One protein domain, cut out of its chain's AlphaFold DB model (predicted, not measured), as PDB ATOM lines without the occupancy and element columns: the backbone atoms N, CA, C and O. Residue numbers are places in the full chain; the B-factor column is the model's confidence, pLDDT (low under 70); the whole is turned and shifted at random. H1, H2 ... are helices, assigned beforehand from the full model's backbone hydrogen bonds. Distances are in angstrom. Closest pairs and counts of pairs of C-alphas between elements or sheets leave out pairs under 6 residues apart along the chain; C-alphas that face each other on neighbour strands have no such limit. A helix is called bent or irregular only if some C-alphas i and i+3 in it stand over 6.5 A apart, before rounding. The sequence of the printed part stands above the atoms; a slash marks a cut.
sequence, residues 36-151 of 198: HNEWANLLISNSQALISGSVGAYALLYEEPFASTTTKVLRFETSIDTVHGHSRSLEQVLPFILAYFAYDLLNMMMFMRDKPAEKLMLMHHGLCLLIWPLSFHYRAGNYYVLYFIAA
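What this domain is: This is residues 36 to 151 of the 198 residues of the protein "Hypothetical protein" of Symbiodinium sp. KB8 (UniProt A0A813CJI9). Three long helices, H1, H3 and H4, run along an elongated body; H3 slants from H1 to H4, short H5 wedges between H1 and H4, and H2 with the loop of residues 75 to 87 makes one end. The printed part has 116 residues with five named helices, H1 to H5 in order, and no named strand: all helix. It is only just compact, close to loose, with a radius of gyration of the C-alphas of 15.6 A, spanning 46 by 25 by 23 A.

Where its parts are: H1, residues 36 to 62, begins at C-alpha 36 (54.527, -1.966, 15.758) and is 38.4 A long. H2 is residues 66 to 74, H3 88 to 111, 35.1 A, and H4 116 to 138, 32.8 A. H5, residues 142 to 151, ends at C-alpha 151 (30.032, 2.707, 4.948). H3 is irregular, C-alphas 92 and 95 being 7.0 A apart.

How they stand to each other: H1, with residues 48 to 59 alone, touches H3, the closest C-alphas those of Ala 59 and Ser 89, 6.1 A, at a shallow tilt of 27 degrees, opposite ways. H3 and H4 form a hairpin, closest at the C-alphas of Phe 101 and His 125, 5.7 A. H5 touches H1, closest at the C-alphas of Gly 53 and Ala 150, 3.9 A. H4 and H5 form a hairpin; H1 and H4 are apart. H2 touches H1 only at the corner. Each O i to N i+4 pair is within hydrogen-bond range in H1, H2 and H5, 18 of 20 in H3 and 17 of 19 in H4.

The domain as a whole: The printed part has no cut; the link H2 to H3 is long, and residues 36 to 37 are under pLDDT 70.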
ATOM      1  N   HIS A  36      54.377  -1.966  17.217       67.81
ATOM      2  CA  HIS A  36      54.527  -1.966  15.758       67.81
ATOM      3  C   HIS A  36      53.570  -2.930  15.042       67.81
ATOM      4  O   HIS A  36      53.130  -2.625  13.935       67.81
ATOM      5  N   ASN A  37      53.200  -4.047  15.675       69.69
ATOM      6  CA  ASN A  37      52.261  -5.011  15.097       69.69
ATOM      7  C   ASN A  37      50.829  -4.461  15.096       69.69
ATOM      8  O   ASN A  37      50.125  -4.557  14.094       69.69
ATOM      9  N   GLU A  38      50.411  -3.826  16.194       70.38
ATOM     10  CA  GLU A  38      49.102  -3.160  16.275       70.38
ATOM     11  C   GLU A  38      49.014  -1.991  15.291       70.38
ATOM     12  O   GLU A  38      47.993  -1.807  14.631       70.38
ATOM     13  N   TRP A  39      50.104  -1.235  15.142       71.50
ATOM     14  CA  TRP A  39      50.181  -0.144  14.176       71.50
ATOM     15  C   TRP A  39      50.070  -0.638  12.726       71.50
ATOM     16  O   TRP A  39      49.334  -0.054  11.933       71.50
ATOM     17  N   ALA A  40      50.760  -1.730  12.380       74.00
ATOM     18  CA  ALA A  40      50.688  -2.323  11.048       74.00
ATOM     19  C   ALA A  40      49.272  -2.819  10.717       74.00
ATOM     20  O   ALA A  40      48.751  -2.502   9.647       74.00
ATOM     21  N   ASN A  41      48.617  -3.518  11.649       76.12
ATOM     22  CA  ASN A  41      47.238  -3.986  11.471       76.12
ATOM     23  C   ASN A  41      46.262  -2.821  11.283       76.12
ATOM     24  O   ASN A  41      45.386  -2.879  10.422       76.12
ATOM     25  N   LEU A  42      46.450  -1.732  12.031       75.56
ATOM     26  CA  LEU A  42      45.643  -0.530  11.874       75.56
ATOM     27  C   LEU A  42      45.844   0.126  10.514       75.56
ATOM     28  O   LEU A  42      44.869   0.536   9.888       75.56
ATOM     29  N   LEU A  43      47.090   0.235  10.047       79.12
ATOM     30  CA  LEU A  43      47.374   0.801   8.733       79.12
ATOM     31  C   LEU A  43      46.711  -0.032   7.631       79.12
ATOM     32  O   LEU A  43      46.078   0.541   6.745       79.12
ATOM     33  N   ILE A  44      46.822  -1.362   7.703       82.38
ATOM     34  CA  ILE A  44      46.195  -2.289   6.751       82.38
ATOM     35  C   ILE A  44      44.671  -2.122   6.774       82.38
ATOM     36  O   ILE A  44      44.077  -1.895   5.721       82.38
ATOM     37  N   SER A  45      44.060  -2.158   7.962       82.44
ATOM     38  CA  SER A  45      42.612  -2.005   8.148       82.44
ATOM     39  C   SER A  45      42.099  -0.667   7.604       82.44
ATOM     40  O   SER A  45      41.190  -0.640   6.778       82.44
ATOM     41  N   ASN A  46      42.733   0.453   7.965       83.25
ATOM     42  CA  ASN A  46      42.336   1.770   7.457       83.25
ATOM     43  C   ASN A  46      42.541   1.907   5.946       83.25
ATOM     44  O   ASN A  46      41.702   2.491   5.266       83.25
ATOM     45  N   SER A  47      43.642   1.381   5.408       83.56
ATOM     46  CA  SER A  47      43.907   1.448   3.967       83.56
ATOM     47  C   SER A  47      42.866   0.649   3.189       83.56
ATOM     48  O   SER A  47      42.349   1.124   2.179       83.56
ATOM     49  N   GLN A  48      42.509  -0.537   3.688       88.94
ATOM     50  CA  GLN A  48      41.459  -1.354   3.102       88.94
ATOM     51  C   GLN A  48      40.104  -0.644   3.161       88.94
ATOM     52  O   GLN A  48      39.429  -0.574   2.133       88.94
ATOM     53  N   ALA A  49      39.729  -0.074   4.307       87.62
ATOM     54  CA  ALA A  49      38.464   0.632   4.483       87.62
ATOM     55  C   ALA A  49      38.355   1.859   3.559       87.62
ATOM     56  O   ALA A  49      37.332   2.062   2.907       87.62
ATOM     57  N   LEU A  50      39.436   2.636   3.424       85.50
ATOM     58  CA  LEU A  50      39.486   3.798   2.534       85.50
ATOM     59  C   LEU A  50      39.362   3.406   1.060       85.50
ATOM     60  O   LEU A  50      38.578   4.012   0.330       85.50
ATOM     61  N   ILE A  51      40.123   2.402   0.614       88.12
ATOM     62  CA  ILE A  51      40.110   1.961  -0.786       88.12
ATOM     63  C   ILE A  51      38.755   1.339  -1.124       88.12
ATOM     64  O   ILE A  51      38.090   1.780  -2.059       88.12
ATOM     65  N   SER A  52      38.333   0.334  -0.354       91.25
ATOM     66  CA  SER A  52      37.083  -0.381  -0.614       91.25
ATOM     67  C   SER A  52      35.875   0.540  -0.478       91.25
ATOM     68  O   SER A  52      35.049   0.582  -1.387       91.25
ATOM     69  N   GLY A  53      35.820   1.352   0.577       90.06
ATOM     70  CA  GLY A  53      34.729   2.290   0.796       90.06
ATOM     71  C   GLY A  53      34.625   3.363  -0.282       90.06
ATOM     72  O   GLY A  53      33.519   3.683  -0.711       90.06
ATOM     73  N   SER A  54      35.750   3.853  -0.811       89.50
ATOM     74  CA  SER A  54      35.730   4.794  -1.941       89.50
ATOM     75  C   SER A  54      35.156   4.149  -3.204       89.50
ATOM     76  O   SER A  54      34.371   4.776  -3.912       89.50
ATOM     77  N   VAL A  55      35.505   2.886  -3.473       92.38
ATOM     78  CA  VAL A  55      34.960   2.130  -4.611       92.38
ATOM     79  C   VAL A  55      33.465   1.856  -4.426       92.38
ATOM     80  O   VAL A  55      32.697   2.033  -5.370       92.38
ATOM     81  N   GLY A  56      33.033   1.483  -3.217       92.00
ATOM     82  CA  GLY A  56      31.616   1.294  -2.895       92.00
ATOM     83  C   GLY A  56      30.803   2.575  -3.086       92.00
ATOM     84  O   GLY A  56      29.770   2.561  -3.753       92.00
ATOM     85  N   ALA A  57      31.306   3.702  -2.576       90.44
ATOM     86  CA  ALA A  57      30.674   5.008  -2.750       90.44
ATOM     87  C   ALA A  57      30.617   5.421  -4.226       90.44
ATOM     88  O   ALA A  57      29.589   5.908  -4.690       90.44
ATOM     89  N   TYR A  58      31.694   5.188  -4.981       92.25
ATOM     90  CA  TYR A  58      31.710   5.433  -6.420       92.25
ATOM     91  C   TYR A  58      30.615   4.636  -7.140       92.25
ATOM     92  O   TYR A  58      29.835   5.220  -7.889       92.25
ATOM     93  N   ALA A  59      30.509   3.331  -6.877       94.06
ATOM     94  CA  ALA A  59      29.502   2.483  -7.507       94.06
ATOM     95  C   ALA A  59      28.074   2.971  -7.198       94.06
ATOM     96  O   ALA A  59      27.245   3.079  -8.096       94.06
ATOM     97  N   LEU A  60      27.797   3.354  -5.949       91.81
ATOM     98  CA  LEU A  60      26.479   3.860  -5.544       91.81
ATOM     99  C   LEU A  60      26.106   5.210  -6.151       91.81
ATOM    100  O   LEU A  60      24.917   5.503  -6.246       91.81
ATOM    101  N   LEU A  61      27.087   6.049  -6.491       92.00
ATOM    102  CA  LEU A  61      26.855   7.412  -6.972       92.00
ATOM    103  C   LEU A  61      26.939   7.536  -8.496       92.00
ATOM    104  O   LEU A  61      26.347   8.459  -9.052       92.00
ATOM    105  N   TYR A  62      27.664   6.635  -9.164       92.12
ATOM    106  CA  TYR A  62      28.010   6.784 -10.580       92.12
ATOM    107  C   TYR A  62      27.771   5.536 -11.439       92.12
ATOM    108  O   TYR A  62      27.807   5.650 -12.664       92.12
ATOM    109  N   GLU A  63      27.536   4.359 -10.855       94.31
ATOM    110  CA  GLU A  63      27.307   3.129 -11.622       94.31
ATOM    111  C   GLU A  63      25.815   2.777 -11.670       94.31
ATOM    112  O   GLU A  63      25.161   2.635 -10.640       94.31
ATOM    113  N   GLU A  64      25.258   2.608 -12.871       93.81
ATOM    114  CA  GLU A  64      23.887   2.113 -13.038       93.81
ATOM    115  C   GLU A  64      23.811   0.590 -12.804       93.81
ATOM    116  O   GLU A  64      24.732  -0.131 -13.191       93.81
ATOM    117  N   PRO A  65      22.718   0.066 -12.214       94.00
ATOM    118  CA  PRO A  65      21.487   0.773 -11.828       94.00
ATOM    119  C   PRO A  65      21.570   1.528 -10.484       94.00
ATOM    120  O   PRO A  65      20.617   2.188 -10.073       94.00
ATOM    121  N   PHE A  66      22.684   1.413  -9.759       93.50
ATOM    122  CA  PHE A  66      22.778   1.829  -8.361       93.50
ATOM    123  C   PHE A  66      22.773   3.344  -8.155       93.50
ATOM    124  O   PHE A  66      22.209   3.795  -7.164       93.50
ATOM    125  N   ALA A  67      23.312   4.133  -9.084       90.62
ATOM    126  CA  ALA A  67      23.219   5.595  -9.063       90.62
ATOM    127  C   ALA A  67      21.759   6.078  -9.077       90.62
ATOM    128  O   ALA A  67      21.346   6.904  -8.251       90.62
ATOM    129  N   SER A  68      20.948   5.502  -9.970       91.88
ATOM    130  CA  SER A  68      19.508   5.741 -10.022       91.88
ATOM    131  C   SER A  68      18.823   5.265  -8.741       91.88
ATOM    132  O   SER A  68      18.100   6.040  -8.115       91.88
ATOM    133  N   THR A  69      19.112   4.042  -8.282       90.81
ATOM    134  CA  THR A  69      18.575   3.501  -7.022       90.81
ATOM    135  C   THR A  69      18.890   4.409  -5.831       90.81
ATOM    136  O   THR A  69      17.972   4.789  -5.112       90.81
ATOM    137  N   THR A  70      20.139   4.848  -5.655       89.56
ATOM    138  CA  THR A  70      20.545   5.778  -4.587       89.56
ATOM    139  C   THR A  70      19.775   7.087  -4.668       89.56
ATOM    140  O   THR A  70      19.268   7.568  -3.660       89.56
ATOM    141  N   THR A  71      19.630   7.655  -5.866       88.69
ATOM    142  CA  THR A  71      18.871   8.897  -6.054       88.69
ATOM    143  C   THR A  71      17.412   8.729  -5.630       88.69
ATOM    144  O   THR A  71      16.873   9.597  -4.946       88.69
ATOM    145  N   LYS A  72      16.780   7.611  -5.996       88.69
ATOM    146  CA  LYS A  72      15.393   7.301  -5.623       88.69
ATOM    147  C   LYS A  72      15.234   7.061  -4.125       88.69
ATOM    148  O   LYS A  72      14.282   7.568  -3.537       88.69
ATOM    149  N   VAL A  73      16.189   6.363  -3.501       85.75
ATOM    150  CA  VAL A  73      16.234   6.150  -2.043       85.75
ATOM    151  C   VAL A  73      16.294   7.497  -1.327       85.75
ATOM    152  O   VAL A  73      15.484   7.768  -0.446       85.75
ATOM    153  N   LEU A  74      17.179   8.396  -1.767       84.06
ATOM    154  CA  LEU A  74      17.308   9.745  -1.200       84.06
ATOM    155  C   LEU A  74      16.078  10.636  -1.442       84.06
ATOM    156  O   LEU A  74      15.884  11.621  -0.732       84.06
ATOM    157  N   ARG A  75      15.254  10.309  -2.442       85.94
ATOM    158  CA  ARG A  75      13.985  10.986  -2.744       85.94
ATOM    159  C   ARG A  75      12.771  10.332  -2.090       85.94
ATOM    160  O   ARG A  75      11.669  10.841  -2.273       85.94
ATOM    161  N   PHE A  76      12.962   9.260  -1.321       81.50
ATOM    162  CA  PHE A  76      11.887   8.525  -0.650       81.50
ATOM    163  C   PHE A  76      10.818   7.997  -1.621       81.50
ATOM    164  O   PHE A  76       9.620   8.039  -1.336       81.50
ATOM    165  N   GLU A  77      11.234   7.518  -2.795       85.12
ATOM    166  CA  GLU A  77      10.305   6.902  -3.743       85.12
ATOM    167  C   GLU A  77       9.802   5.544  -3.223       85.12
ATOM    168  O   GLU A  77      10.547   4.772  -2.629       85.12
ATOM    169  N   THR A  78       8.529   5.220  -3.459       79.12
ATOM    170  CA  THR A  78       7.874   4.029  -2.880       79.12
ATOM    171  C   THR A  78       8.113   2.731  -3.656       79.12
ATOM    172  O   THR A  78       7.660   1.674  -3.231       79.12
ATOM    173  N   SER A  79       8.755   2.795  -4.825       83.50
ATOM    174  CA  SER A  79       8.963   1.643  -5.709       83.50
ATOM    175  C   SER A  79      10.395   1.632  -6.227       83.50
ATOM    176  O   SER A  79      10.685   2.137  -7.316       83.50
ATOM    177  N   ILE A  80      11.291   1.049  -5.436       86.88
ATOM    178  CA  ILE A  80      12.725   1.004  -5.714       86.88
ATOM    179  C   ILE A  80      13.178  -0.453  -5.733       86.88
ATOM    180  O   ILE A  80      12.947  -1.190  -4.780       86.88
ATOM    181  N   ASP A  81      13.862  -0.862  -6.801       87.19
ATOM    182  CA  ASP A  81      14.565  -2.143  -6.810       87.19
ATOM    183  C   ASP A  81      15.954  -1.964  -6.182       87.19
ATOM    184  O   ASP A  81      16.887  -1.444  -6.798       87.19
ATOM    185  N   THR A  82      16.066  -2.352  -4.913       86.00
ATOM    186  CA  THR A  82      17.336  -2.452  -4.174       86.00
ATOM    187  C   THR A  82      17.888  -3.878  -4.178       86.00
ATOM    188  O   THR A  82      18.985  -4.131  -3.674       86.00
ATOM    189  N   VAL A  83      17.138  -4.831  -4.734       87.94
ATOM    190  CA  VAL A  83      17.492  -6.246  -4.721       87.94
ATOM    191  C   VAL A  83      18.374  -6.545  -5.920       87.94
ATOM    192  O   VAL A  83      19.464  -7.080  -5.742       87.94
ATOM    193  N   HIS A  84      17.969  -6.175  -7.128       91.50
ATOM    194  CA  HIS A  84      18.670  -6.613  -8.328       91.50
ATOM    195  C   HIS A  84      19.658  -5.571  -8.840       91.50
ATOM    196  O   HIS A  84      19.383  -4.377  -8.908       91.50
ATOM    197  N   GLY A  85      20.826  -6.042  -9.262       91.81
ATOM    198  CA  GLY A  85      21.787  -5.191  -9.947       91.81
ATOM    199  C   GLY A  85      23.145  -5.851 -10.095       91.81
ATOM    200  O   GLY A  85      23.523  -6.735  -9.325       91.81
ATOM    201  N   HIS A  86      23.902  -5.406 -11.088       94.06
ATOM    202  CA  HIS A  86      25.277  -5.831 -11.302       94.06
ATOM    203  C   HIS A  86      26.196  -4.614 -11.214       94.06
ATOM    204  O   HIS A  86      25.861  -3.568 -11.757       94.06
ATOM    205  N   SER A  87      27.325  -4.763 -10.520       94.50
ATOM    206  CA  SER A  87      28.370  -3.743 -10.434       94.50
ATOM    207  C   SER A  87      29.704  -4.356 -10.827       94.50
ATOM    208  O   SER A  87      30.154  -5.341 -10.232       94.50
ATOM    209  N   ARG A  88      30.351  -3.734 -11.806       94.69
ATOM    210  CA  ARG A  88      31.719  -4.024 -12.222       94.69
ATOM    211  C   ARG A  88      32.715  -3.570 -11.163       94.69
ATOM    212  O   ARG A  88      33.723  -4.237 -10.945       94.69
ATOM    213  N   SER A  89      32.436  -2.460 -10.480       93.88
ATOM    214  CA  SER A  89      33.244  -2.023  -9.340       93.88
ATOM    215  C   SER A  89      33.235  -3.066  -8.222       93.88
ATOM    216  O   SER A  89      34.297  -3.404  -7.699       93.88
ATOM    217  N   LEU A  90      32.066  -3.640  -7.912       93.12
ATOM    218  CA  LEU A  90      31.937  -4.726  -6.944       93.12
ATOM    219  C   LEU A  90      32.715  -5.966  -7.392       93.12
ATOM    220  O   LEU A  90      33.467  -6.514  -6.597       93.12
ATOM    221  N   GLU A  91      32.604  -6.370  -8.660       93.94
ATOM    222  CA  GLU A  91      33.360  -7.505  -9.216       93.94
ATOM    223  C   GLU A  91      34.875  -7.363  -9.007       93.94
ATOM    224  O   GLU A  91      35.555  -8.321  -8.642       93.94
ATOM    225  N   GLN A  92      35.404  -6.154  -9.200       91.31
ATOM    226  CA  GLN A  92      36.833  -5.877  -9.072       91.31
ATOM    227  C   GLN A  92      37.306  -5.853  -7.619       91.31
ATOM    228  O   GLN A  92      38.406  -6.319  -7.327       91.31
ATOM    229  N   VAL A  93      36.507  -5.289  -6.711       90.75
ATOM    230  CA  VAL A  93      36.935  -5.041  -5.327       90.75
ATOM    231  C   VAL A  93      36.573  -6.181  -4.374       90.75
ATOM    232  O   VAL A  93      37.271  -6.394  -3.384       90.75
ATOM    233  N   LEU A  94      35.521  -6.950  -4.673       92.81
ATOM    234  CA  LEU A  94      35.004  -7.993  -3.789       92.81
ATOM    235  C   LEU A  94      36.059  -9.051  -3.415       92.81
ATOM    236  O   LEU A  94      36.165  -9.340  -2.224       92.81
ATOM    237  N   PRO A  95      36.905  -9.572  -4.330       93.00
ATOM    238  CA  PRO A  95      37.958 -10.519  -3.952       93.00
ATOM    239  C   PRO A  95      38.936  -9.953  -2.913       93.00
ATOM    240  O   PRO A  95      39.323 -10.657  -1.981       93.00
ATOM    241  N   PHE A  96      39.300  -8.671  -3.030       90.19
ATOM    242  CA  PHE A  96      40.199  -8.008  -2.082       90.19
ATOM    243  C   PHE A  96      39.548  -7.836  -0.710       90.19
ATOM    244  O   PHE A  96      40.203  -8.036   0.313       90.19
ATOM    245  N   ILE A  97      38.256  -7.501  -0.677       91.88
ATOM    246  CA  ILE A  97      37.522  -7.345   0.581       91.88
ATOM    247  C   ILE A  97      37.345  -8.693   1.277       91.88
ATOM    248  O   ILE A  97      37.587  -8.793   2.475       91.88
ATOM    249  N   LEU A  98      37.002  -9.749   0.534       93.12
ATOM    250  CA  LEU A  98      36.890 -11.098   1.089       93.12
ATOM    251  C   LEU A  98      38.239 -11.602   1.612       93.12
ATOM    252  O   LEU A  98      38.295 -12.184   2.692       93.12
ATOM    253  N   ALA A  99      39.338 -11.336   0.900       91.75
ATOM    254  CA  ALA A  99      40.677 -11.670   1.380       91.75
ATOM    255  C   ALA A  99      41.013 -10.939   2.690       91.75
ATOM    256  O   ALA A  99      41.528 -11.558   3.622       91.75
ATOM    257  N   TYR A 100      40.676  -9.648   2.792       90.75
ATOM    258  CA  TYR A 100      40.837  -8.891   4.032       90.75
ATOM    259  C   TYR A 100      39.962  -9.446   5.160       90.75
ATOM    260  O   TYR A 100      40.470  -9.678   6.252       90.75
ATOM    261  N   PHE A 101      38.681  -9.729   4.913       91.38
ATOM    262  CA  PHE A 101      37.804 -10.300   5.933       91.38
ATOM    263  C   PHE A 101      38.271 -11.671   6.405       91.38
ATOM    264  O   PHE A 101      38.193 -11.935   7.599       91.38
ATOM    265  N   ALA A 102      38.798 -12.514   5.516       91.31
ATOM    266  CA  ALA A 102      39.391 -13.789   5.899       91.31
ATOM    267  C   ALA A 102      40.647 -13.591   6.760       91.31
ATOM    268  O   ALA A 102      40.788 -14.235   7.797       91.31
ATOM    269  N   TYR A 103      41.536 -12.673   6.367       90.31
ATOM    270  CA  TYR A 103      42.708 -12.304   7.162       90.31
ATOM    271  C   TYR A 103      42.313 -11.793   8.555       90.31
ATOM    272  O   TYR A 103      42.859 -12.258   9.555       90.31
ATOM    273  N   ASP A 104      41.358 -10.868   8.637       87.62
ATOM    274  CA  ASP A 104      40.928 -10.264   9.897       87.62
ATOM    275  C   ASP A 104      40.232 -11.305  10.784       87.62
ATOM    276  O   ASP A 104      40.589 -11.464  11.946       87.62
ATOM    277  N   LEU A 105      39.354 -12.137  10.209       89.88
ATOM    278  CA  LEU A 105      38.707 -13.250  10.907       89.88
ATOM    279  C   LEU A 105      39.739 -14.212  11.514       89.88
ATOM    280  O   LEU A 105      39.631 -14.561  12.687       89.88
ATOM    281  N   LEU A 106      40.761 -14.612  10.750       89.00
ATOM    282  CA  LEU A 106      41.830 -15.484  11.246       89.00
ATOM    283  C   LEU A 106      42.613 -14.825  12.385       89.00
ATOM    284  O   LEU A 106      42.861 -15.467  13.406       89.00
ATOM    285  N   ASN A 107      42.971 -13.545  12.254       84.88
ATOM    286  CA  ASN A 107      43.637 -12.814  13.334       84.88
ATOM    287  C   ASN A 107      42.766 -12.736  14.588       84.88
ATOM    288  O   ASN A 107      43.248 -12.996  15.690       84.88
ATOM    289  N   MET A 108      41.477 -12.441  14.430       85.19
ATOM    290  CA  MET A 108      40.531 -12.404  15.536       85.19
ATOM    291  C   MET A 108      40.398 -13.769  16.212       85.19
ATOM    292  O   MET A 108      40.374 -13.818  17.433       85.19
ATOM    293  N   MET A 109      40.373 -14.875  15.462       84.56
ATOM    294  CA  MET A 109      40.340 -16.229  16.035       84.56
ATOM    295  C   MET A 109      41.619 -16.579  16.804       84.56
ATOM    296  O   MET A 109      41.543 -17.243  17.834       84.56
ATOM    297  N   MET A 110      42.787 -16.132  16.332       82.88
ATOM    298  CA  MET A 110      44.075 -16.411  16.978       82.88
ATOM    299  C   MET A 110      44.324 -15.561  18.229       82.88
ATOM    300  O   MET A 110      44.992 -16.017  19.156       82.88
ATOM    301  N   PHE A 111      43.812 -14.327  18.258       79.75
ATOM    302  CA  PHE A 111      44.149 -13.331  19.283       79.75
ATOM    303  C   PHE A 111      42.939 -12.800  20.065       79.75
ATOM    304  O   PHE A 111      43.050 -11.764  20.729       79.75
ATOM    305  N   MET A 112      41.794 -13.488  20.001       74.44
ATOM    306  CA  MET A 112      40.566 -13.079  20.687       74.44
ATOM    307  C   MET A 112      40.789 -12.930  22.193       74.44
ATOM    308  O   MET A 112      41.345 -13.812  22.847       74.44
ATOM    309  N   ARG A 113      40.294 -11.834  22.767       71.00
ATOM    310  CA  ARG A 113      40.366 -11.525  24.203       71.00
ATOM    311  C   ARG A 113      39.024 -11.734  24.910       71.00
ATOM    312  O   ARG A 113      38.781 -11.152  25.963       71.00
ATOM    313  N   ASP A 114      38.161 -12.554  24.313       73.25
ATOM    314  CA  ASP A 114      36.858 -12.996  24.825       73.25
ATOM    315  C   ASP A 114      35.854 -11.860  25.134       73.25
ATOM    316  O   ASP A 114      34.906 -12.018  25.907       73.25
ATOM    317  N   LYS A 115      36.024 -10.695  24.493       75.00
ATOM    318  CA  LYS A 115      35.116  -9.550  24.653       75.00
ATOM    319  C   LYS A 115      33.857  -9.718  23.789       75.00
ATOM    320  O   LYS A 115      33.974 -10.112  22.629       75.00
ATOM    321  N   PRO A 116      32.658  -9.326  24.270       75.06
ATOM    322  CA  PRO A 116      31.419  -9.429  23.489       75.06
ATOM    323  C   PRO A 116      31.483  -8.754  22.110       75.06
ATOM    324  O   PRO A 116      31.009  -9.315  21.126       75.06
ATOM    325  N   ALA A 117      32.121  -7.585  22.022       70.62
ATOM    326  CA  ALA A 117      32.296  -6.867  20.760       70.62
ATOM    327  C   ALA A 117      33.163  -7.642  19.750       70.62
ATOM    328  O   ALA A 117      32.863  -7.644  18.561       70.62
ATOM    329  N   GLU A 118      34.199  -8.345  20.213       75.81
ATOM    330  CA  GLU A 118      35.069  -9.154  19.349       75.81
ATOM    331  C   GLU A 118      34.322 -10.380  18.806       75.81
ATOM    332  O   GLU A 118      34.465 -10.713  17.634       75.81
ATOM    333  N   LYS A 119      33.449 -11.002  19.613       81.06
ATOM    334  CA  LYS A 119      32.575 -12.103  19.158       81.06
ATOM    335  C   LYS A 119      31.578 -11.643  18.098       81.06
ATOM    336  O   LYS A 119      31.373 -12.337  17.106       81.06
ATOM    337  N   LEU A 120      30.982 -10.467  18.292       82.25
ATOM    338  CA  LEU A 120      30.066  -9.883  17.313       82.25
ATOM    339  C   LEU A 120      30.782  -9.579  15.991       82.25
ATOM    340  O   LEU A 120      30.260  -9.903  14.928       82.25
ATOM    341  N   MET A 121      31.988  -9.013  16.056       84.44
ATOM    342  CA  MET A 121      32.803  -8.751  14.870       84.44
ATOM    343  C   MET A 121      33.227 -10.048  14.170       84.44
ATOM    344  O   MET A 121      33.138 -10.134  12.949       84.44
ATOM    345  N   LEU A 122      33.569 -11.104  14.914       87.06
ATOM    346  CA  LEU A 122      33.845 -12.419  14.329       87.06
ATOM    347  C   LEU A 122      32.639 -12.938  13.527       87.06
ATOM    348  O   LEU A 122      32.783 -13.362  12.380       87.06
ATOM    349  N   MET A 123      31.438 -12.872  14.113       89.06
ATOM    350  CA  MET A 123      30.204 -13.255  13.422       89.06
ATOM    351  C   MET A 123      29.943 -12.377  12.195       89.06
ATOM    352  O   MET A 123      29.595 -12.905  11.143       89.06
ATOM    353  N   HIS A 124      30.135 -11.061  12.310       89.44
ATOM    354  CA  HIS A 124      29.973 -10.114  11.208       89.44
ATOM    355  C   HIS A 124      30.862 -10.481  10.013       89.44
ATOM    356  O   HIS A 124      30.350 -10.688   8.915       89.44
ATOM    357  N   HIS A 125      32.168 -10.661  10.234       91.44
ATOM    358  CA  HIS A 125      33.113 -11.029   9.177       91.44
ATOM    359  C   HIS A 125      32.783 -12.398   8.568       91.44
ATOM    360  O   HIS A 125      32.803 -12.550   7.346       91.44
ATOM    361  N   GLY A 126      32.420 -13.383   9.399       90.62
ATOM    362  CA  GLY A 126      32.006 -14.708   8.934       90.62
ATOM    363  C   GLY A 126      30.763 -14.662   8.041       90.62
ATOM    364  O   GLY A 126      30.744 -15.279   6.977       90.62
ATOM    365  N   LEU A 127      29.747 -13.886   8.425       91.56
ATOM    366  CA  LEU A 127      28.545 -13.696   7.610       91.56
ATOM    367  C   LEU A 127      28.855 -12.953   6.310       91.56
ATOM    368  O   LEU A 127      28.370 -13.365   5.260       91.56
ATOM    369  N   CYS A 128      29.688 -11.914   6.337       92.56
ATOM    370  CA  CYS A 128      30.100 -11.201   5.128       92.56
ATOM    371  C   CYS A 128      30.817 -12.120   4.126       92.56
ATOM    372  O   CYS A 128      30.509 -12.079   2.935       92.56
ATOM    373  N   LEU A 129      31.709 -12.998   4.601       94.56
ATOM    374  CA  LEU A 129      32.411 -13.979   3.763       94.56
ATOM    375  C   LEU A 129      31.473 -14.976   3.070       94.56
ATOM    376  O   LEU A 129      31.815 -15.483   2.005       94.56
ATOM    377  N   LEU A 130      30.306 -15.257   3.653       93.44
ATOM    378  CA  LEU A 130      29.319 -16.179   3.088       93.44
ATOM    379  C   LEU A 130      28.296 -15.461   2.209       93.44
ATOM    380  O   LEU A 130      28.034 -15.878   1.084       93.44
ATOM    381  N   ILE A 131      27.709 -14.382   2.720       93.31
ATOM    382  CA  ILE A 131      26.568 -13.715   2.095       93.31
ATOM    383  C   ILE A 131      27.000 -12.891   0.887       93.31
ATOM    384  O   ILE A 131      26.323 -12.926  -0.134       93.31
ATOM    385  N   TRP A 132      28.128 -12.180   0.946       94.50
ATOM    386  CA  TRP A 132      28.492 -11.258  -0.133       94.50
ATOM    387  C   TRP A 132      28.822 -11.963  -1.460       94.50
ATOM    388  O   TRP A 132      28.343 -11.493  -2.493       94.50
ATOM    389  N   PRO A 133      29.552 -13.101  -1.489       94.31
ATOM    390  CA  PRO A 133      29.731 -13.870  -2.723       94.31
ATOM    391  C   PRO A 133      28.414 -14.401  -3.292       94.31
ATOM    392  O   PRO A 133      28.229 -14.383  -4.506       94.31
ATOM    393  N   LEU A 134      27.494 -14.848  -2.428       94.19
ATOM    394  CA  LEU A 134      26.173 -15.319  -2.848       94.19
ATOM    395  C   LEU A 134      25.357 -14.174  -3.453       94.19
ATOM    396  O   LEU A 134      24.837 -14.316  -4.559       94.19
ATOM    397  N   SER A 135      25.309 -13.024  -2.778       93.25
ATOM    398  CA  SER A 135      24.669 -11.809  -3.285       93.25
ATOM    399  C   SER A 135      25.215 -11.408  -4.652       93.25
ATOM    400  O   SER A 135      24.447 -11.188  -5.591       93.25
ATOM    401  N   PHE A 136      26.542 -11.407  -4.798       94.12
ATOM    402  CA  PHE A 136      27.190 -11.092  -6.061       94.12
ATOM    403  C   PHE A 136      26.834 -12.100  -7.163       94.12
ATOM    404  O   PHE A 136      26.440 -11.691  -8.257       94.12
ATOM    405  N   HIS A 137      26.913 -13.402  -6.869       94.94
ATOM    406  CA  HIS A 137      26.628 -14.479  -7.819       94.94
ATOM    407  C   HIS A 137      25.187 -14.434  -8.339       94.94
ATOM    408  O   HIS A 137      24.964 -14.479  -9.549       94.94
ATOM    409  N   TYR A 138      24.212 -14.287  -7.439       94.88
ATOM    410  CA  TYR A 138      22.792 -14.208  -7.792       94.88
ATOM    411  C   TYR A 138      22.349 -12.809  -8.235       94.88
ATOM    412  O   TYR A 138      21.191 -12.628  -8.603       94.88
ATOM    413  N   ARG A 139      23.258 -11.822  -8.223       94.06
ATOM    414  CA  ARG A 139      22.973 -10.408  -8.514       94.06
ATOM    415  C   ARG A 139      21.840  -9.845  -7.651       94.06
ATOM    416  O   ARG A 139      21.063  -9.016  -8.119       94.06
ATOM    417  N   ALA A 140      21.766 -10.315  -6.407       93.12
ATOM    418  CA  ALA A 140      20.700 -10.043  -5.457       93.12
ATOM    419  C   ALA A 140      21.277  -9.456  -4.159       93.12
ATOM    420  O   ALA A 140      22.182 -10.020  -3.550       93.12
ATOM    421  N   GLY A 141      20.760  -8.314  -3.722       90.12
ATOM    422  CA  GLY A 141      21.247  -7.569  -2.565       90.12
ATOM    423  C   GLY A 141      22.538  -6.777  -2.811       90.12
ATOM    424  O   GLY A 141      23.132  -6.270  -1.862       90.12
ATOM    425  N   ASN A 142      22.986  -6.635  -4.065       93.62
ATOM    426  CA  ASN A 142      24.250  -5.957  -4.388       93.62
ATOM    427  C   ASN A 142      24.263  -4.472  -4.006       93.62
ATOM    428  O   ASN A 142      25.321  -3.955  -3.649       93.62
ATOM    429  N   TYR A 143      23.104  -3.803  -4.011       92.12
ATOM    430  CA  TYR A 143      22.985  -2.439  -3.494       92.12
ATOM    431  C   TYR A 143      23.406  -2.366  -2.019       92.12
ATOM    432  O   TYR A 143      24.210  -1.519  -1.643       92.12
ATOM    433  N   TYR A 144      22.931  -3.305  -1.194       89.94
ATOM    434  CA  TYR A 144      23.263  -3.373   0.230       89.94
ATOM    435  C   TYR A 144      24.732  -3.709   0.458       89.94
ATOM    436  O   TYR A 144      25.368  -3.115   1.322       89.94
ATOM    437  N   VAL A 145      25.296  -4.629  -0.330       92.06
ATOM    438  CA  VAL A 145      26.731  -4.946  -0.258       92.06
ATOM    439  C   VAL A 145      27.558  -3.694  -0.549       92.06
ATOM    440  O   VAL A 145      28.422  -3.335   0.246       92.06
ATOM    441  N   LEU A 146      27.257  -2.978  -1.635       92.19
ATOM    442  CA  LEU A 146      27.929  -1.721  -1.977       92.19
ATOM    443  C   LEU A 146      27.739  -0.647  -0.905       92.19
ATOM    444  O   LEU A 146      28.692   0.057  -0.582       92.19
ATOM    445  N   TYR A 147      26.542  -0.552  -0.326       89.56
ATOM    446  CA  TYR A 147      26.245   0.330   0.797       89.56
ATOM    447  C   TYR A 147      27.123   0.034   2.016       89.56
ATOM    448  O   TYR A 147      27.773   0.939   2.538       89.56
ATOM    449  N   PHE A 148      27.207  -1.228   2.442       88.94
ATOM    450  CA  PHE A 148      28.053  -1.615   3.570       88.94
ATOM    451  C   PHE A 148      29.535  -1.394   3.285       88.94
ATOM    452  O   PHE A 148      30.255  -0.934   4.166       88.94
ATOM    453  N   ILE A 149      29.982  -1.644   2.053       90.62
ATOM    454  CA  ILE A 149      31.345  -1.324   1.631       90.62
ATOM    455  C   ILE A 149      31.582   0.186   1.719       90.62
ATOM    456  O   ILE A 149      32.544   0.608   2.347       90.62
ATOM    457  N   ALA A 150      30.700   1.017   1.154       89.06
ATOM    458  CA  ALA A 150      30.819   2.477   1.206       89.06
ATOM    459  C   ALA A 150      30.861   3.005   2.649       89.06
ATOM    460  O   ALA A 150      31.632   3.912   2.974       89.06
ATOM    461  N   ALA A 151      30.076   2.391   3.531       87.38
ATOM    462  CA  ALA A 151      30.032   2.707   4.948       87.38
ATOM    463  C   ALA A 151      31.378   2.470   5.664       87.38
ATOM    464  O   ALA A 151      31.629   3.108   6.692       87.38
TER     465      ALA A 151